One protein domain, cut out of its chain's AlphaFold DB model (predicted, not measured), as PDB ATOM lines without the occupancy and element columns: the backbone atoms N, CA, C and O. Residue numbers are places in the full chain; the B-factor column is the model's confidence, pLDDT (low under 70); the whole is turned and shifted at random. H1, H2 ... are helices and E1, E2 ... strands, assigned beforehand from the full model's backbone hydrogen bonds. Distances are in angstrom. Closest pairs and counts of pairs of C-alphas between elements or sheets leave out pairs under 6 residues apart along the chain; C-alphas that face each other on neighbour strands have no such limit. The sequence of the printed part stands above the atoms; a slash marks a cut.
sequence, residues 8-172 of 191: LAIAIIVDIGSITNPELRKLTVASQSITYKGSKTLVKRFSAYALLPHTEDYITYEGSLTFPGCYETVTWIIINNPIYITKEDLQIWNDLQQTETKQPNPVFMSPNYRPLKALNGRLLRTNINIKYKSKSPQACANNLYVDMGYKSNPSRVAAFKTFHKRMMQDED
ATOM      1  N   LEU A   8      85.037  -2.664  41.631       93.56
ATOM      2  CA  LEU A   8      84.330  -3.353  40.558       93.56
ATOM      3  C   LEU A   8      84.469  -2.524  39.279       93.56
ATOM      4  O   LEU A   8      84.067  -1.362  39.261       93.56
ATOM      5  N   ALA A   9      85.024  -3.113  38.221       93.94
ATOM      6  CA  ALA A   9      85.204  -2.449  36.933       93.94
ATOM      7  C   ALA A   9      84.382  -3.149  35.848       93.94
ATOM      8  O   ALA A   9      84.496  -4.361  35.671       93.94
ATOM      9  N   ILE A  10      83.579  -2.382  35.107       95.25
ATOM     10  CA  ILE A  10      82.841  -2.868  33.937       95.25
ATOM     11  C   ILE A  10      83.581  -2.401  32.686       95.25
ATOM     12  O   ILE A  10      83.801  -1.207  32.500       95.25
ATOM     13  N   ALA A  11      83.968  -3.348  31.842       95.44
ATOM     14  CA  ALA A  11      84.646  -3.118  30.580       95.44
ATOM     15  C   ALA A  11      83.697  -3.411  29.417       95.44
ATOM     16  O   ALA A  11      83.074  -4.475  29.348       95.44
ATOM     17  N   ILE A  12      83.632  -2.461  28.492       95.31
ATOM     18  CA  ILE A  12      82.874  -2.551  27.249       95.31
ATOM     19  C   ILE A  12      83.895  -2.498  26.119       95.31
ATOM     20  O   ILE A  12      84.762  -1.624  26.105       95.31
ATOM     21  N   ILE A  13      83.816  -3.452  25.198       94.38
ATOM     22  CA  ILE A  13      84.673  -3.464  24.014       94.38
ATOM     23  C   ILE A  13      84.079  -2.489  22.996       94.38
ATOM     24  O   ILE A  13      82.861  -2.408  22.849       94.38
ATOM     25  N   VAL A  14      84.930  -1.743  22.301       95.88
ATOM     26  CA  VAL A  14      84.519  -0.874  21.198       95.88
ATOM     27  C   VAL A  14      85.135  -1.420  19.920       95.88
ATOM     28  O   VAL A  14      86.331  -1.701  19.895       95.88
ATOM     29  N   ASP A  15      84.322  -1.586  18.884       96.06
ATOM     30  CA  ASP A  15      84.753  -2.054  17.568       96.06
ATOM     31  C   ASP A  15      84.396  -1.032  16.481       96.06
ATOM     32  O   ASP A  15      83.534  -0.167  16.664       96.06
ATOM     33  N   ILE A  16      85.067  -1.114  15.337       96.12
ATOM     34  CA  ILE A  16      84.815  -0.225  14.207       96.12
ATOM     35  C   ILE A  16      83.530  -0.669  13.504       96.12
ATOM     36  O   ILE A  16      83.407  -1.804  13.049       96.12
ATOM     37  N   GLY A  17      82.575   0.250  13.373       95.69
ATOM     38  CA  GLY A  17      81.315   0.029  12.670       95.69
ATOM     39  C   GLY A  17      80.966   1.164  11.712       95.69
ATOM     40  O   GLY A  17      81.695   2.144  11.575       95.69
ATOM     41  N   SER A  18      79.823   1.033  11.039       96.88
ATOM     42  CA  SER A  18      79.287   2.065  10.138       96.88
ATOM     43  C   SER A  18      78.585   3.207  10.876       96.88
ATOM     44  O   SER A  18      78.431   4.290  10.318       96.88
ATOM     45  N   ILE A  19      78.140   2.971  12.115       96.88
ATOM     46  CA  ILE A  19      77.388   3.926  12.930       96.88
ATOM     47  C   ILE A  19      77.960   3.917  14.348       96.88
ATOM     48  O   ILE A  19      78.061   2.860  14.972       96.88
ATOM     49  N   THR A  20      78.299   5.096  14.867       97.88
ATOM     50  CA  THR A  20      78.735   5.264  16.258       97.88
ATOM     51  C   THR A  20      77.553   5.168  17.216       97.88
ATOM     52  O   THR A  20      76.499   5.761  16.971       97.88
ATOM     53  N   ASN A  21      77.740   4.480  18.346       97.50
ATOM     54  CA  ASN A  21      76.774   4.474  19.442       97.50
ATOM     55  C   ASN A  21      76.420   5.926  19.867       97.50
ATOM     56  O   ASN A  21      77.327   6.736  20.068       97.50
ATOM     57  N   PRO A  22      75.132   6.280  20.043       96.25
ATOM     58  CA  PRO A  22      74.725   7.658  20.334       96.25
ATOM     59  C   PRO A  22      75.348   8.270  21.597       96.25
ATOM     60  O   PRO A  22      75.724   9.442  21.579       96.25
ATOM     61  N   GLU A  23      75.492   7.503  22.681       95.75
ATOM     62  CA  GLU A  23      76.132   7.994  23.909       95.75
ATOM     63  C   GLU A  23      77.641   8.134  23.742       95.75
ATOM     64  O   GLU A  23      78.221   9.122  24.195       95.75
ATOM     65  N   LEU A  24      78.277   7.197  23.033       96.56
ATOM     66  CA  LEU A  24      79.695   7.306  22.699       96.56
ATOM     67  C   LEU A  24      79.950   8.549  21.845       96.56
ATOM     68  O   LEU A  24      80.897   9.284  22.100       96.56
ATOM     69  N   ARG A  25      79.055   8.859  20.901       96.62
ATOM     70  CA  ARG A  25      79.151  10.063  20.074       96.62
ATOM     71  C   ARG A  25      79.050  11.352  20.890       96.62
ATOM     72  O   ARG A  25      79.751  12.307  20.574       96.62
ATOM     73  N   LYS A  26      78.236  11.400  21.952       95.88
ATOM     74  CA  LYS A  26      78.212  12.558  22.870       95.88
ATOM     75  C   LYS A  26      79.577  12.774  23.526       95.88
ATOM     76  O   LYS A  26      80.016  13.917  23.628       95.88
ATOM     77  N   LEU A  27      80.247  11.692  23.930       96.19
ATOM     78  CA  LEU A  27      81.610  11.756  24.464       96.19
ATOM     79  C   LEU A  27      82.616  12.181  23.392       96.19
ATOM     80  O   LEU A  27      83.443  13.042  23.669       96.19
ATOM     81  N   THR A  28      82.508  11.657  22.169       95.81
ATOM     82  CA  THR A  28      83.362  12.056  21.039       95.81
ATOM     83  C   THR A  28      83.215  13.546  20.708       95.81
ATOM     84  O   THR A  28      84.198  14.240  20.495       95.81
ATOM     85  N   VAL A  29      81.995  14.085  20.693       95.00
ATOM     86  CA  VAL A  29      81.784  15.524  20.452       95.00
ATOM     87  C   VAL A  29      82.348  16.356  21.605       95.00
ATOM     88  O   VAL A  29      82.965  17.395  21.384       95.00
ATOM     89  N   ALA A  30      82.176  15.900  22.847       95.12
ATOM     90  CA  ALA A  30      82.746  16.575  24.005       95.12
ATOM     91  C   ALA A  30      84.286  16.548  23.998       95.12
ATOM     92  O   ALA A  30      84.907  17.538  24.389       95.12
ATOM     93  N   SER A  31      84.904  15.461  23.518       94.38
ATOM     94  CA  SER A  31      86.362  15.295  23.508       94.38
ATOM     95  C   SER A  31      87.075  16.346  22.643       94.38
ATOM     96  O   SER A  31      88.170  16.789  22.985       94.38
ATOM     97  N   GLN A  32      86.407  16.865  21.608       93.56
ATOM     98  CA  GLN A  32      86.908  17.972  20.781       93.56
ATOM     99  C   GLN A  32      87.140  19.273  21.565       93.56
ATOM    100  O   GLN A  32      87.934  20.109  21.145       93.56
ATOM    101  N   SER A  33      86.455  19.467  22.697       93.25
ATOM    102  CA  SER A  33      86.632  20.648  23.560       93.25
ATOM    103  C   SER A  33      87.724  20.467  24.620       93.25
ATOM    104  O   SER A  33      87.998  21.397  25.372       93.25
ATOM    105  N   ILE A  34      88.322  19.276  24.713       94.81
ATOM    106  CA  ILE A  34      89.324  18.925  25.727       94.81
ATOM    107  C   ILE A  34      90.596  18.360  25.095       94.81
ATOM    108  O   ILE A  34      91.227  17.486  25.662       94.81
ATOM    109  N   THR A  35      91.005  18.851  23.926       93.19
ATOM    110  CA  THR A  35      92.182  18.331  23.205       93.19
ATOM    111  C   THR A  35      93.471  18.325  24.032       93.19
ATOM    112  O   THR A  35      94.310  17.452  23.826       93.19
ATOM    113  N   TYR A  36      93.637  19.280  24.948       93.06
ATOM    114  CA  TYR A  36      94.868  19.479  25.711       93.06
ATOM    115  C   TYR A  36      94.774  18.935  27.138       93.06
ATOM    116  O   TYR A  36      93.714  19.005  27.771       93.06
ATOM    117  N   LYS A  37      95.909  18.485  27.685       90.12
ATOM    118  CA  LYS A  37      96.027  18.025  29.078       90.12
ATOM    119  C   LYS A  37      95.448  19.056  30.049       90.12
ATOM    120  O   LYS A  37      95.667  20.256  29.914       90.12
ATOM    121  N   GLY A  38      94.694  18.569  31.034       88.56
ATOM    122  CA  GLY A  38      94.078  19.396  32.076       88.56
ATOM    123  C   GLY A  38      92.797  20.119  31.650       88.56
ATOM    124  O   GLY A  38      92.090  20.641  32.514       88.56
ATOM    125  N   SER A  39      92.454  20.105  30.359       91.12
ATOM    126  CA  SER A  39      91.174  20.624  29.871       91.12
ATOM    127  C   SER A  39      90.018  19.762  30.369       91.12
ATOM    128  O   SER A  39      90.117  18.534  30.428       91.12
ATOM    129  N   LYS A  40      88.905  20.422  30.700       92.12
ATOM    130  CA  LYS A  40      87.695  19.785  31.226       92.12
ATOM    131  C   LYS A  40      86.473  20.325  30.515       92.12
ATOM    132  O   LYS A  40      86.401  21.519  30.225       92.12
ATOM    133  N   THR A  41      85.481  19.474  30.292       93.81
ATOM    134  CA  THR A  41      84.192  19.907  29.745       93.81
ATOM    135  C   THR A  41      83.024  19.210  30.425       93.81
ATOM    136  O   THR A  41      83.159  18.145  31.031       93.81
ATOM    137  N   LEU A  42      81.857  19.843  30.332       92.94
ATOM    138  CA  LEU A  42      80.622  19.358  30.919       92.94
ATOM    139  C   LEU A  42      79.808  18.586  29.882       92.94
ATOM    140  O   LEU A  42      79.310  19.170  28.917       92.94
ATOM    141  N   VAL A  43      79.569  17.300  30.128       93.00
ATOM    142  CA  VAL A  43      78.684  16.492  29.285       93.00
ATOM    143  C   VAL A  43      77.284  16.479  29.895       93.00
ATOM    144  O   VAL A  43      77.046  15.922  30.970       93.00
ATOM    145  N   LYS A  44      76.334  17.129  29.216       89.31
ATOM    146  CA  LYS A  44      74.921  17.177  29.628       89.31
ATOM    147  C   LYS A  44      74.152  15.986  29.052       89.31
ATOM    148  O   LYS A  44      74.355  15.635  27.894       89.31
ATOM    149  N   ARG A  45      73.193  15.448  29.820       90.38
ATOM    150  CA  ARG A  45      72.275  14.368  29.387       90.38
ATOM    151  C   ARG A  45      73.019  13.131  28.858       90.38
ATOM    152  O   ARG A  45      72.738  12.656  27.758       90.38
ATOM    153  N   PHE A  46      73.992  12.658  29.632       92.69
ATOM    154  CA  PHE A  46      74.757  11.446  29.349       92.69
ATOM    155  C   PHE A  46      74.214  10.270  30.165       92.69
ATOM    156  O   PHE A  46      73.966  10.421  31.363       92.69
ATOM    157  N   SER A  47      74.057   9.109  29.530       92.94
ATOM    158  CA  SER A  47      73.624   7.872  30.181       92.94
ATOM    159  C   SER A  47      74.685   6.787  30.033       92.94
ATOM    160  O   SER A  47      74.856   6.203  28.966       92.94
ATOM    161  N   ALA A  48      75.366   6.453  31.134       91.56
ATOM    162  CA  ALA A  48      76.342   5.362  31.149       91.56
ATOM    163  C   ALA A  48      75.708   4.002  30.806       91.56
ATOM    164  O   ALA A  48      76.370   3.130  30.251       91.56
ATOM    165  N   TYR A  49      74.419   3.826  31.105       93.00
ATOM    166  CA  TYR A  49      73.688   2.604  30.786       93.00
ATOM    167  C   TYR A  49      73.550   2.392  29.274       93.00
ATOM    168  O   TYR A  49      73.690   1.271  28.801       93.00
ATOM    169  N   ALA A  50      73.346   3.458  28.497       93.38
ATOM    170  CA  ALA A  50      73.195   3.365  27.045       93.38
ATOM    171  C   ALA A  50      74.531   3.182  26.283       93.38
ATOM    172  O   ALA A  50      74.532   3.004  25.062       93.38
ATOM    173  N   LEU A  51      75.664   3.145  26.999       94.88
ATOM    174  CA  LEU A  51      76.923   2.596  26.483       94.88
ATOM    175  C   LEU A  51      76.995   1.070  26.594       94.88
ATOM    176  O   LEU A  51      77.865   0.467  25.970       94.88
ATOM    177  N   LEU A  52      76.128   0.432  27.382       93.88
ATOM    178  CA  LEU A  52      76.127  -1.019  27.479       93.88
ATOM    179  C   LEU A  52      75.545  -1.620  26.191       93.88
ATOM    180  O   LEU A  52      74.497  -1.176  25.717       93.88
ATOM    181  N   PRO A  53      76.198  -2.639  25.614       92.31
ATOM    182  CA  PRO A  53      75.656  -3.364  24.475       92.31
ATOM    183  C   PRO A  53      74.385  -4.132  24.878       92.31
ATOM    184  O   PRO A  53      74.168  -4.446  26.048       92.31
ATOM    185  N   HIS A  54      73.559  -4.492  23.893       89.19
ATOM    186  CA  HIS A  54      72.320  -5.257  24.094       89.19
ATOM    187  C   HIS A  54      72.596  -6.744  24.373       89.19
ATOM    188  O   HIS A  54      72.266  -7.620  23.577       89.19
ATOM    189  N   THR A  55      73.251  -7.035  25.491       87.50
ATOM    190  CA  THR A  55      73.569  -8.389  25.940       87.50
ATOM    191  C   THR A  55      73.644  -8.431  27.458       87.50
ATOM    192  O   THR A  55      74.087  -7.481  28.103       87.50
ATOM    193  N   GLU A  56      73.228  -9.552  28.032       89.12
ATOM    194  CA  GLU A  56      73.458  -9.850  29.447       89.12
ATOM    195  C   GLU A  56      74.701 -10.722  29.637       89.12
ATOM    196  O   GLU A  56      75.074 -11.017  30.767       89.12
ATOM    197  N   ASP A  57      75.338 -11.159  28.551       90.31
ATOM    198  CA  ASP A  57      76.490 -12.044  28.596       90.31
ATOM    199  C   ASP A  57      77.752 -11.293  29.034       90.31
ATOM    200  O   ASP A  57      78.048 -10.196  28.556       90.31
ATOM    201  N   TYR A  58      78.542 -11.901  29.915       93.38
ATOM    202  CA  TYR A  58      79.793 -11.336  30.403       93.38
ATOM    203  C   TYR A  58      80.787 -12.408  30.861       93.38
ATOM    204  O   TYR A  58      80.455 -13.568  31.127       93.38
ATOM    205  N   ILE A  59      82.039 -11.989  31.001       92.69
ATOM    206  CA  ILE A  59      83.121 -12.741  31.638       92.69
ATOM    207  C   ILE A  59      83.614 -11.925  32.832       92.69
ATOM    208  O   ILE A  59      83.747 -10.708  32.744       92.69
ATOM    209  N   THR A  60      83.890 -12.570  33.959       94.50
ATOM    210  CA  THR A  60      84.400 -11.911  35.162       94.50
ATOM    211  C   THR A  60      85.600 -12.641  35.748       94.50
ATOM    212  O   THR A  60      85.675 -13.873  35.709       94.50
ATOM    213  N   TYR A  61      86.558 -11.865  36.257       92.88
ATOM    214  CA  TYR A  61      87.792 -12.362  36.856       92.88
ATOM    215  C   TYR A  61      88.387 -11.344  37.835       92.88
ATOM    216  O   TYR A  61      88.119 -10.147  37.747       92.88
ATOM    217  N   GLU A  62      89.216 -11.826  38.758       92.25
ATOM    218  CA  GLU A  62      89.984 -10.973  39.672       92.25
ATOM    219  C   GLU A  62      91.273 -10.502  38.983       92.25
ATOM    220  O   GLU A  62      92.029 -11.295  38.402       92.25
ATOM    221  N   GLY A  63      91.538  -9.202  39.034       91.19
ATOM    222  CA  GLY A  63      92.668  -8.583  38.362       91.19
ATOM    223  C   GLY A  63      93.166  -7.322  39.053       91.19
ATOM    224  O   GLY A  63      92.860  -7.036  40.210       91.19
ATOM    225  N   SER A  64      93.972  -6.567  38.311       91.44
ATOM    226  CA  SER A  64      94.580  -5.324  38.770       91.44
ATOM    227  C   SER A  64      94.075  -4.113  38.005       91.44
ATOM    228  O   SER A  64      93.432  -4.235  36.959       91.44
ATOM    229  N   LEU A  65      94.404  -2.937  38.533       90.25
ATOM    230  CA  LEU A  65      94.351  -1.688  37.784       90.25
ATOM    231  C   LEU A  65      95.246  -1.778  36.538       90.25
ATOM    232  O   LEU A  65      96.319  -2.387  36.556       90.25
ATOM    233  N   THR A  66      94.802  -1.168  35.440       88.38
ATOM    234  CA  THR A  66      95.545  -1.106  34.169       88.38
ATOM    235  C   THR A  66      96.449   0.124  34.055       88.38
ATOM    236  O   THR A  66      97.086   0.299  33.023       88.38
ATOM    237  N   PHE A  67      96.533   0.922  35.121       82.25
ATOM    238  CA  PHE A  67      97.368   2.113  35.268       82.25
ATOM    239  C   PHE A  67      98.375   1.952  36.428       82.25
ATOM    240  O   PHE A  67      98.295   0.950  37.156       82.25
ATOM    241  N   PRO A  68      99.350   2.870  36.606       80.56
ATOM    242  CA  PRO A  68     100.432   2.722  37.569       80.56
ATOM    243  C   PRO A  68      99.907   2.528  38.990       80.56
ATOM    244  O   PRO A  68      98.806   2.945  39.342       80.56
ATOM    245  N   GLY A  69     100.690   1.818  39.799       77.81
ATOM    246  CA  GLY A  69     100.254   1.254  41.076       77.81
ATOM    247  C   GLY A  69      99.800  -0.203  40.954       77.81
ATOM    248  O   GLY A  69     100.042  -0.973  41.876       77.81
ATOM    249  N   CYS A  70      99.226  -0.611  39.809       80.56
ATOM    250  CA  CYS A  70      98.930  -2.010  39.442       80.56
ATOM    251  C   CYS A  70      98.279  -2.872  40.550       80.56
ATOM    252  O   CYS A  70      98.433  -4.093  40.545       80.56
ATOM    253  N   TYR A  71      97.549  -2.265  41.491       87.00
ATOM    254  CA  TYR A  71      97.025  -2.970  42.659       87.00
ATOM    255  C   TYR A  71      96.007  -4.041  42.258       87.00
ATOM    256  O   TYR A  71      95.093  -3.774  41.473       87.00
ATOM    257  N   GLU A  72      96.145  -5.244  42.818       87.69
ATOM    258  CA  GLU A  72      95.278  -6.410  42.582       87.69
ATOM    259  C   GLU A  72      93.978  -6.337  43.401       87.69
ATOM    260  O   GLU A  72      93.671  -7.189  44.233       87.69
ATOM    261  N   THR A  73      93.216  -5.263  43.203       90.50
ATOM    262  CA  THR A  73      91.998  -4.972  43.975       90.50
ATOM    263  C   THR A  73      90.731  -4.945  43.126       90.50
ATOM    264  O   THR A  73      89.677  -4.571  43.641       90.50
ATOM    265  N   VAL A  74      90.825  -5.281  41.834       92.81
ATOM    266  CA  VAL A  74      89.746  -5.074  40.861       92.81
ATOM    267  C   VAL A  74      89.081  -6.394  40.499       92.81
ATOM    268  O   VAL A  74      89.712  -7.282  39.932       92.81
ATOM    269  N   THR A  75      87.777  -6.485  40.725       93.94
ATOM    270  CA  THR A  75      86.936  -7.496  40.090       93.94
ATOM    271  C   THR A  75      86.457  -6.940  38.748       93.94
ATOM    272  O   THR A  75      85.724  -5.952  38.692       93.94
ATOM    273  N   TRP A  76      86.894  -7.554  37.652       94.88
ATOM    274  CA  TRP A  76      86.540  -7.138  36.296       94.88
ATOM    275  C   TRP A  76      85.261  -7.824  35.827       94.88
ATOM    276  O   TRP A  76      85.085  -9.020  36.048       94.88
ATOM    277  N   ILE A  77      84.402  -7.090  35.127       95.88
ATOM    278  CA  ILE A  77      83.262  -7.593  34.356       95.88
ATOM    279  C   ILE A  77      83.454  -7.117  32.917       95.88
ATOM    280  O   ILE A  77      83.342  -5.931  32.639       95.88
ATOM    281  N   ILE A  78      83.749  -8.034  32.004       94.38
ATOM    282  CA  ILE A  78      83.872  -7.762  30.570       94.38
ATOM    283  C   ILE A  78      82.565  -8.172  29.901       94.38
ATOM    284  O   ILE A  78      82.220  -9.354  29.914       94.38
ATOM    285  N   ILE A  79      81.846  -7.215  29.316       93.81
ATOM    286  CA  ILE A  79      80.577  -7.480  28.630       93.81
ATOM    287  C   ILE A  79      80.840  -8.116  27.256       93.81
ATOM    288  O   ILE A  79      81.694  -7.666  26.493       93.81
ATOM    289  N   ASN A  80      80.103  -9.181  26.939       88.12
ATOM    290  CA  ASN A  80      80.248  -9.977  25.723       88.12
ATOM    291  C   ASN A  80      79.378  -9.418  24.592       88.12
ATOM    292  O   ASN A  80      78.315  -9.960  24.299       88.12
ATOM    293  N   ASN A  81      79.821  -8.293  24.035       89.12
ATOM    294  CA  ASN A  81      79.572  -7.765  22.687       89.12
ATOM    295  C   ASN A  81      80.188  -6.359  22.621       89.12
ATOM    296  O   ASN A  81      80.219  -5.671  23.645       89.12
ATOM    297  N   PRO A  82      80.674  -5.904  21.459       94.38
ATOM    298  CA  PRO A  82      81.162  -4.544  21.345       94.38
ATOM    299  C   PRO A  82      80.011  -3.538  21.201       94.38
ATOM    300  O   PRO A  82      78.918  -3.874  20.741       94.38
ATOM    301  N   ILE A  83      80.289  -2.281  21.535       96.25
ATOM    302  CA  ILE A  83      79.610  -1.139  20.914       96.25
ATOM    303  C   ILE A  83      80.423  -0.654  19.718       96.25
ATOM    304  O   ILE A  83      81.611  -0.949  19.607       96.25
ATOM    305  N   TYR A  84      79.795   0.107  18.830       97.19
ATOM    306  CA  TYR A  84      80.432   0.531  17.590       97.19
ATOM    307  C   TYR A  84      80.820   2.009  17.603       97.19
ATOM    308  O   TYR A  84      80.113   2.847  18.173       97.19
ATOM    309  N   ILE A  85      81.931   2.316  16.937       98.06
ATOM    310  CA  ILE A  85      82.406   3.665  16.618       98.06
ATOM    311  C   ILE A  85      82.781   3.731  15.134       98.06
ATOM    312  O   ILE A  85      83.319   2.766  14.589       98.06
ATOM    313  N   THR A  86      82.499   4.843  14.454       98.38
ATOM    314  CA  THR A  86      83.005   5.046  13.091       98.38
ATOM    315  C   THR A  86      84.491   5.392  13.101       98.38
ATOM    316  O   THR A  86      85.052   5.803  14.118       98.38
ATOM    317  N   LYS A  87      85.156   5.243  11.953       97.62
ATOM    318  CA  LYS A  87      86.578   5.595  11.827       97.62
ATOM    319  C   LYS A  87      86.812   7.088  12.039       97.62
ATOM    320  O   LYS A  87      87.810   7.468  12.639       97.62
ATOM    321  N   GLU A  88      85.884   7.915  11.574       97.12
ATOM    322  CA  GLU A  88      85.941   9.369  11.699       97.12
ATOM    323  C   GLU A  88      85.820   9.787  13.167       97.12
ATOM    324  O   GLU A  88      86.621  10.586  13.647       97.12
ATOM    325  N   ASP A  89      84.876   9.191  13.903       97.38
ATOM    326  CA  ASP A  89      84.714   9.464  15.331       97.38
ATOM    327  C   ASP A  89      85.907   8.935  16.139       97.38
ATOM    328  O   ASP A  89      86.356   9.600  17.069       97.38
ATOM    329  N   LEU A  90      86.471   7.776  15.775       96.25
ATOM    330  CA  LEU A  90      87.684   7.244  16.404       96.25
ATOM    331  C   LEU A  90      88.897   8.161  16.192       96.25
ATOM    332  O   LEU A  90      89.718   8.302  17.097       96.25
ATOM    333  N   GLN A  91      89.005   8.809  15.031       95.69
ATOM    334  CA  GLN A  91      90.112   9.721  14.757       95.69
ATOM    335  C   GLN A  91      90.133  10.906  15.728       95.69
ATOM    336  O   GLN A  91      91.200  11.278  16.204       95.69
ATOM    337  N   ILE A  92      88.963  11.413  16.124       95.62
ATOM    338  CA  ILE A  92      88.853  12.486  17.121       95.62
ATOM    339  C   ILE A  92      89.482  12.071  18.461       95.62
ATOM    340  O   ILE A  92      90.133  12.879  19.121       95.62
ATOM    341  N   TRP A  93      89.332  10.806  18.869       94.81
ATOM    342  CA  TRP A  93      89.985  10.288  20.076       94.81
ATOM    343  C   TRP A  93      91.505  10.183  19.923       94.81
ATOM    344  O   TRP A  93      92.232  10.423  20.885       94.81
ATOM    345  N   ASN A  94      91.989   9.853  18.722       93.88
ATOM    346  CA  ASN A  94      93.423   9.795  18.429       93.88
ATOM    347  C   ASN A  94      94.084  11.180  18.407       93.88
ATOM    348  O   ASN A  94      95.288  11.272  18.639       93.88
ATOM    349  N   ASP A  95      93.308  12.239  18.178       93.50
ATOM    350  CA  ASP A  95      93.802  13.616  18.129       93.50
ATOM    351  C   ASP A  95      93.986  14.249  19.526       93.50
ATOM    352  O   ASP A  95      94.522  15.356  19.630       93.50
ATOM    353  N   LEU A  96      93.574  13.567  20.607       94.06
ATOM    354  CA  LEU A  96      93.804  14.012  21.988       94.06
ATOM    355  C   LEU A  96      95.300  14.055  22.325       94.06
ATOM    356  O   LEU A  96      96.070  13.176  21.931       94.06
ATOM    357  N   GLN A  97      95.712  15.066  23.092       93.25
ATOM    358  CA  GLN A  97      97.117  15.379  23.350       93.25
ATOM    359  C   GLN A  97      97.449  15.382  24.842       93.25
ATOM    360  O   GLN A  97      96.649  15.759  25.696       93.25
ATOM    361  N   GLN A  98      98.686  15.002  25.145       90.88
ATOM    362  CA  GLN A  98      99.285  15.090  26.476       90.88
ATOM    363  C   GLN A  98      99.851  16.486  26.763       90.88
ATOM    364  O   GLN A  98     100.201  16.797  27.900       90.88
ATOM    365  N   THR A  99      99.959  17.334  25.739       90.31
ATOM    366  CA  THR A  99     100.410  18.717  25.878       90.31
ATOM    367  C   THR A  99      99.303  19.584  26.470       90.31
ATOM    368  O   THR A  99      98.135  19.443  26.117       90.31
ATOM    369  N   GLU A 100      99.666  20.504  27.362       90.88
ATOM    370  CA  GLU A 100      98.721  21.419  28.032       90.88
ATOM    371  C   GLU A 100      98.205  22.533  27.111       90.88
ATOM    372  O   GLU A 100      97.147  23.112  27.342       90.88
ATOM    373  N   THR A 101      98.950  22.846  26.053       90.81
ATOM    374  CA  THR A 101      98.616  23.886  25.077       90.81
ATOM    375  C   THR A 101      99.024  23.455  23.671       90.81
ATOM    376  O   THR A 101      99.682  22.429  23.477       90.81
ATOM    377  N   LYS A 102      98.632  24.245  22.664       91.56
ATOM    378  CA  LYS A 102      99.030  24.026  21.272       91.56
ATOM    379  C   LYS A 102     100.542  24.191  21.119       91.56
ATOM    380  O   LYS A 102     101.074  25.275  21.344       91.56
ATOM    381  N   GLN A 103     101.209  23.135  20.666       90.94
ATOM    382  CA  GLN A 103     102.651  23.113  20.433       90.94
ATOM    383  C   GLN A 103     102.964  22.693  18.989       90.94
ATOM    384  O   GLN A 103     102.151  22.004  18.372       90.94
ATOM    385  N   PRO A 104     104.120  23.102  18.431       90.12
ATOM    386  CA  PRO A 104     104.525  22.713  17.079       90.12
ATOM    387  C   PRO A 104     104.734  21.199  16.939       90.12
ATOM    388  O   PRO A 104     104.419  20.643  15.893       90.12
ATOM    389  N   ASN A 105     105.194  20.540  18.008       91.62
ATOM    390  CA  ASN A 105     105.390  19.092  18.077       91.62
ATOM    391  C   ASN A 105     104.490  18.509  19.181       91.62
ATOM    392  O   ASN A 105     104.953  18.341  20.311       91.62
ATOM    393  N   PRO A 106     103.197  18.267  18.907       91.62
ATOM    394  CA  PRO A 106     102.278  17.732  19.902       91.62
ATOM    395  C   PRO A 106     102.603  16.273  20.242       91.62
ATOM    396  O   PRO A 106     102.979  15.485  19.374       91.62
ATOM    397  N   VAL A 107     102.405  15.905  21.508       92.38
ATOM    398  CA  VAL A 107     102.471  14.513  21.975       92.38
ATOM    399  C   VAL A 107     101.047  13.994  22.098       92.38
ATOM    400  O   VAL A 107     100.272  14.506  22.905       92.38
ATOM    401  N   PHE A 108     100.691  12.992  21.300       92.00
ATOM    402  CA  PHE A 108      99.351  12.407  21.312       92.00
ATOM    403  C   PHE A 108      99.163  11.433  22.480       92.00
ATOM    404  O   PHE A 108     100.109  10.834  22.991       92.00
ATOM    405  N   MET A 109      97.917  11.269  22.918       90.69
ATOM    406  CA  MET A 109      97.548  10.319  23.970       90.69
ATOM    407  C   MET A 109      97.525   8.869  23.458       90.69
ATOM    408  O   MET A 109      97.667   7.935  24.242       90.69
ATOM    409  N   SER A 110      97.338   8.668  22.153       88.44
ATOM    410  CA  SER A 110      97.257   7.342  21.536       88.44
ATOM    411  C   SER A 110      98.653   6.768  21.224       88.44
ATOM    412  O   SER A 110      99.500   7.511  20.723       88.44
ATOM    413  N   PRO A 111      98.905   5.460  21.444       86.75
ATOM    414  CA  PRO A 111      98.015   4.471  22.054       86.75
ATOM    415  C   PRO A 111      98.063   4.489  23.593       86.75
ATOM    416  O   PRO A 111      99.134   4.406  24.184       86.75
ATOM    417  N   ASN A 112      96.897   4.473  24.250       89.12
ATOM    418  CA  ASN A 112      96.792   4.361  25.711       89.12
ATOM    419  C   ASN A 112      96.139   3.034  26.121       89.12
ATOM    420  O   ASN A 112      94.959   2.972  26.467       89.12
ATOM    421  N   TYR A 113      96.903   1.947  26.034       88.88
ATOM    422  CA  TYR A 113      96.469   0.641  26.520       88.88
ATOM    423  C   TYR A 113      97.619  -0.123  27.175       88.88
ATOM    424  O   TYR A 113      98.798   0.062  26.866       88.88
ATOM    425  N   ARG A 114      97.259  -1.031  28.084       89.06
ATOM    426  CA  ARG A 114      98.194  -1.970  28.707       89.06
ATOM    427  C   ARG A 114      98.255  -3.258  27.875       89.06
ATOM    428  O   ARG A 114      97.197  -3.817  27.584       89.06
ATOM    429  N   PRO A 115      99.449  -3.781  27.540       90.25
ATOM    430  CA  PRO A 115      99.581  -5.068  26.864       90.25
ATOM    431  C   PRO A 115      98.950  -6.218  27.655       90.25
ATOM    432  O   PRO A 115      98.898  -6.186  28.890       90.25
ATOM    433  N   LEU A 116      98.534  -7.265  26.936       88.00
ATOM    434  CA  LEU A 116      97.983  -8.475  27.541       88.00
ATOM    435  C   LEU A 116      98.961  -9.076  28.558       88.00
ATOM    436  O   LEU A 116     100.176  -9.112  28.356       88.00
ATOM    437  N   LYS A 117      98.408  -9.564  29.669       89.50
ATOM    438  CA  LYS A 117      99.155 -10.248  30.725       89.50
ATOM    439  C   LYS A 117      98.712 -11.700  30.815       89.50
ATOM    440  O   LYS A 117      97.560 -12.025  30.529       89.50
ATOM    441  N   ALA A 118      99.634 -12.562  31.231       87.62
ATOM    442  CA  ALA A 118      99.374 -13.983  31.387       87.62
ATOM    443  C   ALA A 118      98.215 -14.246  32.368       87.62
ATOM    444  O   ALA A 118      98.005 -13.520  33.345       87.62
ATOM    445  N   LEU A 119      97.449 -15.308  32.111       85.00
ATOM    446  CA  LEU A 119      96.319 -15.677  32.963       85.00
ATOM    447  C   LEU A 119      96.780 -16.174  34.343       85.00
ATOM    448  O   LEU A 119      96.055 -15.984  35.313       85.00
ATOM    449  N   ASN A 120      97.985 -16.748  34.445       88.31
ATOM    450  CA  ASN A 120      98.594 -17.228  35.696       88.31
ATOM    451  C   ASN A 120      97.668 -18.145  36.519       88.31
ATOM    452  O   ASN A 120      97.588 -18.029  37.736       88.31
ATOM    453  N   GLY A 121      96.914 -19.024  35.850       84.75
ATOM    454  CA  GLY A 121      96.008 -19.970  36.514       84.75
ATOM    455  C   GLY A 121      94.764 -19.342  37.158       84.75
ATOM    456  O   GLY A 121      94.039 -20.033  37.869       84.75
ATOM    457  N   ARG A 122      94.488 -18.053  36.918       84.50
ATOM    458  CA  ARG A 122      93.282 -17.391  37.435       84.50
ATOM    459  C   ARG A 122      92.016 -18.020  36.860       84.50
ATOM    460  O   ARG A 122      91.931 -18.311  35.667       84.50
ATOM    461  N   LEU A 123      91.007 -18.160  37.716       85.62
ATOM    462  CA  LEU A 123      89.697 -18.656  37.322       85.62
ATOM    463  C   LEU A 123      88.901 -17.562  36.602       85.62
ATOM    464  O   LEU A 123      88.669 -16.486  37.154       85.62
ATOM    465  N   LEU A 124      88.429 -17.875  35.397       88.62
ATOM    466  CA  LEU A 124      87.444 -17.071  34.681       88.62
ATOM    467  C   LEU A 124      86.043 -17.607  34.975       88.62
ATOM    468  O   LEU A 124      85.810 -18.816  34.940       88.62
ATOM    469  N   ARG A 125      85.100 -16.708  35.245       89.31
ATOM    470  CA  ARG A 125      83.683 -17.039  35.423       89.31
ATOM    471  C   ARG A 125      82.883 -16.367  34.317       89.31
ATOM    472  O   ARG A 125      83.202 -15.255  33.916       89.31
ATOM    473  N   THR A 126      81.835 -17.015  33.829       90.12
ATOM    474  CA  THR A 126      80.975 -16.458  32.780       90.12
ATOM    475  C   THR A 126      79.558 -16.998  32.909       90.12
ATOM    476  O   THR A 126      79.362 -18.099  33.425       90.12
ATOM    477  N   ASN A 127      78.573 -16.221  32.464       88.69
ATOM    478  CA  ASN A 127      77.195 -16.677  32.266       88.69
ATOM    479  C   ASN A 127      76.920 -17.145  30.824       88.69
ATOM    480  O   ASN A 127      75.822 -17.619  30.545       88.69
ATOM    481  N   ILE A 128      77.910 -17.061  29.929       86.06
ATOM    482  CA  ILE A 128      77.792 -17.493  28.536       86.06
ATOM    483  C   ILE A 128      77.655 -19.014  28.490       86.06
ATOM    484  O   ILE A 128      78.522 -19.756  28.961       86.06
ATOM    485  N   ASN A 129      76.584 -19.507  27.869       78.56
ATOM    486  CA  ASN A 129      76.390 -20.939  27.681       78.56
ATOM    487  C   ASN A 129      77.222 -21.461  26.498       78.56
ATOM    488  O   ASN A 129      76.800 -21.451  25.343       78.56
ATOM    489  N   ILE A 130      78.411 -21.980  26.801       69.38
ATOM    490  CA  ILE A 130      79.379 -22.431  25.790       69.38
ATOM    491  C   ILE A 130      78.966 -23.768  25.138       69.38
ATOM    492  O   ILE A 130      79.445 -24.108  24.053       69.38
ATOM    493  N   LYS A 131      78.000 -24.503  25.715       61.22
ATOM    494  CA  LYS A 131      77.520 -25.789  25.167       61.22
ATOM    495  C   LYS A 131      76.874 -25.647  23.781       61.22
ATOM    496  O   LYS A 131      76.871 -26.611  23.016       61.22
ATOM    497  N   TYR A 132      76.405 -24.449  23.419       52.09
ATOM    498  CA  TYR A 132      75.790 -24.168  22.117       52.09
ATOM    499  C   TYR A 132      76.785 -24.189  20.936       52.09
ATOM    500  O   TYR A 132      76.368 -24.376  19.796       52.09
ATOM    501  N   LYS A 133      78.100 -24.052  21.184       47.53
ATOM    502  CA  LYS A 133      79.138 -24.033  20.131       47.53
ATOM    503  C   LYS A 133      79.790 -25.392  19.833       47.53
ATOM    504  O   LYS A 133      80.586 -25.472  18.908       47.53
ATOM    505  N   SER A 134      79.435 -26.477  20.530       49.34
ATOM    506  CA  SER A 134      80.039 -27.810  20.292       49.34
ATOM    507  C   SER A 134      79.629 -28.492  18.972       49.34
ATOM    508  O   SER A 134      80.064 -29.606  18.700       49.34
ATOM    509  N   LYS A 135      78.816 -27.838  18.127       48.50
ATOM    510  CA  LYS A 135      78.448 -28.346  16.794       48.50
ATOM    511  C   LYS A 135      79.426 -27.953  15.676       48.50
ATOM    512  O   LYS A 135      79.217 -28.386  14.546       48.50
ATOM    513  N   SER A 136      80.468 -27.154  15.939       46.41
ATOM    514  CA  SER A 136      81.521 -26.900  14.943       46.41
ATOM    515  C   SER A 136      82.631 -27.964  15.044       46.41
ATOM    516  O   SER A 136      83.147 -28.186  16.139       46.41
ATOM    517  N   PRO A 137      83.066 -28.602  13.937       48.09
ATOM    518  CA  PRO A 137      84.070 -29.681  13.959       48.09
ATOM    519  C   PRO A 137      85.493 -29.240  14.345       48.09
ATOM    520  O   PRO A 137      86.415 -30.048  14.344       48.09
ATOM    521  N   GLN A 138      85.691 -27.955  14.642       53.53
ATOM    522  CA  GLN A 138      86.992 -27.337  14.871       53.53
ATOM    523  C   GLN A 138      86.940 -26.462  16.127       53.53
ATOM    524  O   GLN A 138      87.147 -25.253  16.087       53.53
ATOM    525  N   ALA A 139      86.576 -27.065  17.256       49.38
ATOM    526  CA  ALA A 139      86.707 -26.423  18.555       49.38
ATOM    527  C   ALA A 139      88.040 -26.860  19.178       49.38
ATOM    528  O   ALA A 139      88.260 -28.050  19.401       49.38
ATOM    529  N   CYS A 140      88.938 -25.904  19.438       45.84
ATOM    530  CA  CYS A 140      90.161 -26.148  20.202       45.84
ATOM    531  C   CYS A 140      89.822 -26.799  21.551       45.84
ATOM    532  O   CYS A 140      88.763 -26.526  22.121       45.84
ATOM    533  N   ALA A 141      90.723 -27.642  22.066       49.38
ATOM    534  CA  ALA A 141      90.587 -28.260  23.381       49.38
ATOM    535  C   ALA A 141      90.510 -27.166  24.461       49.38
ATOM    536  O   ALA A 141      91.520 -26.640  24.923       49.38
ATOM    537  N   ASN A 142      89.295 -26.762  24.819       52.94
ATOM    538  CA  ASN A 142      89.079 -25.722  25.806       52.94
ATOM    539  C   ASN A 142      89.228 -26.348  27.198       52.94
ATOM    540  O   ASN A 142      88.438 -27.215  27.564       52.94
ATOM    541  N   ASN A 143      90.169 -25.846  28.007       53.78
ATOM    542  CA  ASN A 143      90.282 -26.106  29.458       53.78
ATOM    543  C   ASN A 143      89.123 -25.468  30.257       53.78
ATOM    544  O   ASN A 143      89.290 -24.967  31.369       53.78
ATOM    545  N   LEU A 144      87.939 -25.413  29.656       55.91
ATOM    546  CA  LEU A 144      86.764 -24.801  30.232       55.91
ATOM    547  C   LEU A 144      86.110 -25.817  31.165       55.91
ATOM    548  O   LEU A 144      85.432 -26.744  30.727       55.91
ATOM    549  N   TYR A 145      86.304 -25.632  32.464       53.75
ATOM    550  CA  TYR A 145      85.632 -26.439  33.469       53.75
ATOM    551  C   TYR A 145      84.168 -25.984  33.605       53.75
ATOM    552  O   TYR A 145      83.859 -25.025  34.309       53.75
ATOM    553  N   VAL A 146      83.263 -26.653  32.883       54.03
ATOM    554  CA  VAL A 146      81.828 -26.297  32.790       54.03
ATOM    555  C   VAL A 146      81.040 -26.654  34.062       54.03
ATOM    556  O   VAL A 146      79.913 -26.195  34.232       54.03
ATOM    557  N   ASP A 147      81.623 -27.436  34.975       51.16
ATOM    558  CA  ASP A 147      80.913 -27.991  36.140       51.16
ATOM    559  C   ASP A 147      80.929 -27.085  37.388       51.16
ATOM    560  O   ASP A 147      80.248 -27.348  38.375       51.16
ATOM    561  N   MET A 148      81.629 -25.943  37.347       50.91
ATOM    562  CA  MET A 148      81.587 -24.916  38.406       50.91
ATOM    563  C   MET A 148      80.383 -23.966  38.258       50.91
ATOM    564  O   MET A 148      80.496 -22.743  38.382       50.91
ATOM    565  N   GLY A 149      79.203 -24.523  37.978       47.97
ATOM    566  CA  GLY A 149      77.965 -23.761  37.851       47.97
ATOM    567  C   GLY A 149      77.553 -23.140  39.184       47.97
ATOM    568  O   GLY A 149      77.006 -23.817  40.054       47.97
ATOM    569  N   TYR A 150      77.758 -21.833  39.352       48.91
ATOM    570  CA  TYR A 150      77.114 -21.098  40.439       48.91
ATOM    571  C   TYR A 150      75.615 -21.009  40.137       48.91
ATOM    572  O   TYR A 150      75.200 -20.275  39.240       48.91
ATOM    573  N   LYS A 151      74.790 -21.759  40.876       49.34
ATOM    574  CA  LYS A 151      73.334 -21.583  40.848       49.34
ATOM    575  C   LYS A 151      73.023 -20.233  41.493       49.34
ATOM    576  O   LYS A 151      73.168 -20.070  42.703       49.34
ATOM    577  N   SER A 152      72.653 -19.247  40.679       46.91
ATOM    578  CA  SER A 152      72.187 -17.959  41.191       46.91
ATOM    579  C   SER A 152      70.966 -18.179  42.084       46.91
ATOM    580  O   SER A 152      70.122 -19.030  41.806       46.91
ATOM    581  N   ASN A 153      70.875 -17.425  43.181       49.56
ATOM    582  CA  ASN A 153      69.679 -17.446  44.014       49.56
ATOM    583  C   ASN A 153      68.491 -16.939  43.161       49.56
ATOM    584  O   ASN A 153      68.530 -15.773  42.744       49.56
ATOM    585  N   PRO A 154      67.450 -17.760  42.910       56.09
ATOM    586  CA  PRO A 154      66.322 -17.397  42.050       56.09
ATOM    587  C   PRO A 154      65.650 -16.080  42.460       56.09
ATOM    588  O   PRO A 154      65.214 -15.306  41.607       56.09
ATOM    589  N   SER A 155      65.649 -15.769  43.760       49.59
ATOM    590  CA  SER A 155      65.067 -14.545  44.314       49.59
ATOM    591  C   SER A 155      65.783 -13.265  43.856       49.59
ATOM    592  O   SER A 155      65.149 -12.217  43.754       49.59
ATOM    593  N   ARG A 156      67.086 -13.322  43.530       54.12
ATOM    594  CA  ARG A 156      67.847 -12.159  43.019       54.12
ATOM    595  C   ARG A 156      67.634 -11.915  41.524       54.12
ATOM    596  O   ARG A 156      67.657 -10.767  41.092       54.12
ATOM    597  N   VAL A 157      67.395 -12.971  40.747       55.62
ATOM    598  CA  VAL A 157      67.133 -12.868  39.299       55.62
ATOM    599  C   VAL A 157      65.785 -12.190  39.042       55.62
ATOM    600  O   VAL A 157      65.677 -11.344  38.155       55.62
ATOM    601  N   ALA A 158      64.773 -12.504  39.856       50.56
ATOM    602  CA  ALA A 158      63.471 -11.843  39.798       50.56
ATOM    603  C   ALA A 158      63.582 -10.333  40.076       50.56
ATOM    604  O   ALA A 158      63.052  -9.529  39.314       50.56
ATOM    605  N   ALA A 159      64.348  -9.944  41.102       54.50
ATOM    606  CA  ALA A 159      64.570  -8.540  41.441       54.50
ATOM    607  C   ALA A 159      65.272  -7.753  40.317       54.50
ATOM    608  O   ALA A 159      64.913  -6.606  40.060       54.50
ATOM    609  N   PHE A 160      66.224  -8.370  39.605       52.97
ATOM    610  CA  PHE A 160      66.937  -7.724  38.498       52.97
ATOM    611  C   PHE A 160      66.043  -7.504  37.271       52.97
ATOM    612  O   PHE A 160      66.054  -6.424  36.686       52.97
ATOM    613  N   LYS A 161      65.195  -8.484  36.923       53.28
ATOM    614  CA  LYS A 161      64.211  -8.337  35.834       53.28
ATOM    615  C   LYS A 161      63.186  -7.247  36.137       53.28
ATOM    616  O   LYS A 161      62.839  -6.465  35.253       53.28
ATOM    617  N   THR A 162      62.729  -7.161  37.385       49.12
ATOM    618  CA  THR A 162      61.837  -6.084  37.827       49.12
ATOM    619  C   THR A 162      62.533  -4.723  37.785       49.12
ATOM    620  O   THR A 162      61.912  -3.751  37.368       49.12
ATOM    621  N   PHE A 163      63.818  -4.645  38.150       52.28
ATOM    622  CA  PHE A 163      64.612  -3.415  38.080       52.28
ATOM    623  C   PHE A 163      64.850  -2.945  36.636       52.28
ATOM    624  O   PHE A 163      64.606  -1.782  36.330       52.28
ATOM    625  N   HIS A 164      65.235  -3.851  35.733       52.25
ATOM    626  CA  HIS A 164      65.423  -3.550  34.309       52.25
ATOM    627  C   HIS A 164      64.124  -3.054  33.657       52.25
ATOM    628  O   HIS A 164      64.126  -2.073  32.919       52.25
ATOM    629  N   LYS A 165      62.987  -3.680  33.991       50.06
ATOM    630  CA  LYS A 165      61.667  -3.241  33.519       50.06
ATOM    631  C   LYS A 165      61.279  -1.859  34.060       50.06
ATOM    632  O   LYS A 165      60.659  -1.097  33.331       50.06
ATOM    633  N   ARG A 166      61.659  -1.533  35.301       47.59
ATOM    634  CA  ARG A 166      61.425  -0.211  35.908       47.59
ATOM    635  C   ARG A 166      62.270   0.883  35.259       47.59
ATOM    636  O   ARG A 166      61.728   1.920  34.916       47.59
ATOM    637  N   MET A 167      63.553   0.623  34.994       47.31
ATOM    638  CA  MET A 167      64.409   1.592  34.293       47.31
ATOM    639  C   MET A 167      63.941   1.896  32.866       47.31
ATOM    640  O   MET A 167      64.103   3.019  32.415       47.31
ATOM    641  N   MET A 168      63.330   0.933  32.172       48.66
ATOM    642  CA  MET A 168      62.741   1.160  30.843       48.66
ATOM    643  C   MET A 168      61.393   1.906  30.885       48.66
ATOM    644  O   MET A 168      60.875   2.268  29.834       48.66
ATOM    645  N   GLN A 169      60.795   2.094  32.070       43.69
ATOM    646  CA  GLN A 169      59.501   2.769  32.260       43.69
ATOM    647  C   GLN A 169      59.624   4.170  32.892       43.69
ATOM    648  O   GLN A 169      58.662   4.926  32.829       43.69
ATOM    649  N   ASP A 170      60.787   4.540  33.438       41.78
ATOM    650  CA  ASP A 170      61.042   5.837  34.089       41.78
ATOM    651  C   ASP A 170      61.682   6.879  33.132       41.78
ATOM    652  O   ASP A 170      62.616   7.587  33.505       41.78
ATOM    653  N   GLU A 171      61.187   7.008  31.893       48.12
ATOM    654  CA  GLU A 171      61.568   8.111  30.974       48.12
ATOM    655  C   GLU A 171      60.757   9.411  31.214       48.12
ATOM    656  O   GLU A 171      61.050  10.431  30.598       48.12
ATOM    657  N   ASP A 172      59.806   9.432  32.161       37.69
ATOM    658  CA  ASP A 172      58.933  10.596  32.434       37.69
ATOM    659  C   ASP A 172      59.168  11.267  33.810       37.69
ATOM    660  O   ASP A 172      58.322  12.006  34.321       37.69
TER     661      ASP A 172
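This is residues 8 to 172 of the 191 residues of the protein "Alpha-carbonic anhydrase domain-containing protein" of Anisakis simplex (UniProt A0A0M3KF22). A small, strongly twisted sheet of three strands, E1, E4 and E3, lies in the middle, with H1, H2 and H3 packing on it by a few residues each and E2 beside H1. From H3 a long link swings wide and folds back beside E3, and beyond it a low-confidence tail holds H4 and H5, with residues 132 to 143 and 151 to 166 sticking out. The printed part has 165 residues, with five named helices and four named strands in the order E1 H1 E2 H2 E3 E4 H3 H4 H5; the sheet, E1 E4 E3, is mixed. The class is mixed, helices and strands, with 71 residues, under half, in named elements. The whole is loose, with a radius of gyration of the C-alphas of 19.9 A and spans of 59 by 47 by 35 A.

E1, residues 8 to 16, runs 26.5 A from C-alpha 8 at (84.330, -3.353, 40.558). H1 is residues 22 to 31, 14.3 A long; E2 is residues 40 to 43 and H2 residues 48 to 51. E3, residues 58 to 63, is 15.4 A long. E4, residues 74 to 85, spans 26.8 A, bends by 76 degrees at residue 81 and ends at C-alpha 85 at (82.406, 3.665, 16.618). H3 is residues 87 to 94 and H4 residues 130 to 133. H5, residues 154 to 167, is 20.6 A long and ends at C-alpha 167 at (64.409, 1.592, 34.293).

E1 and E4 are parallel at 22 degrees, with N 11 and O 77 within hydrogen-bond range at 2.8 A and N 83 and O 13 at 2.9 A. E3 and E4 form a hairpin, antiparallel at 137 degrees, with N 59 and O 78 at 2.9 A. E2 pairs with no named strand; its closest C-alpha to H1 is that of Val 43, 6.7 A from that of Ala 30. H1, H2 and H3 are on the sheet, but each only grazes it. H1 touches H3, closest at the C-alphas of Thr 28 and Asp 89, 6.4 A apart, at a steep tilt of 42 degrees, the same way. H1 touches H2 at the C-alphas of Glu 23 and Leu 51, their closest, 6.0 A apart. H4 and H5 are apart, and neither is on the sheet. Every O i to N i+4 pair is within hydrogen-bond range in H1, against 2 of 4 in H3 and 9 of 10 in H5; H2 and H4 are too short for such a pair.

The two C-alphas farthest apart, those of Pro 104 and Pro 154, are 60.8 A apart. The printed part has no cut. The links H3 to H4 and H4 to H5 are long, with 35 and 20 residues; in the first, residues 125 to 126 pair antiparallel with residues 59 to 60 of E3. The mean pLDDT of the printed part is 81.2, and residues 130 to 172 are under 70.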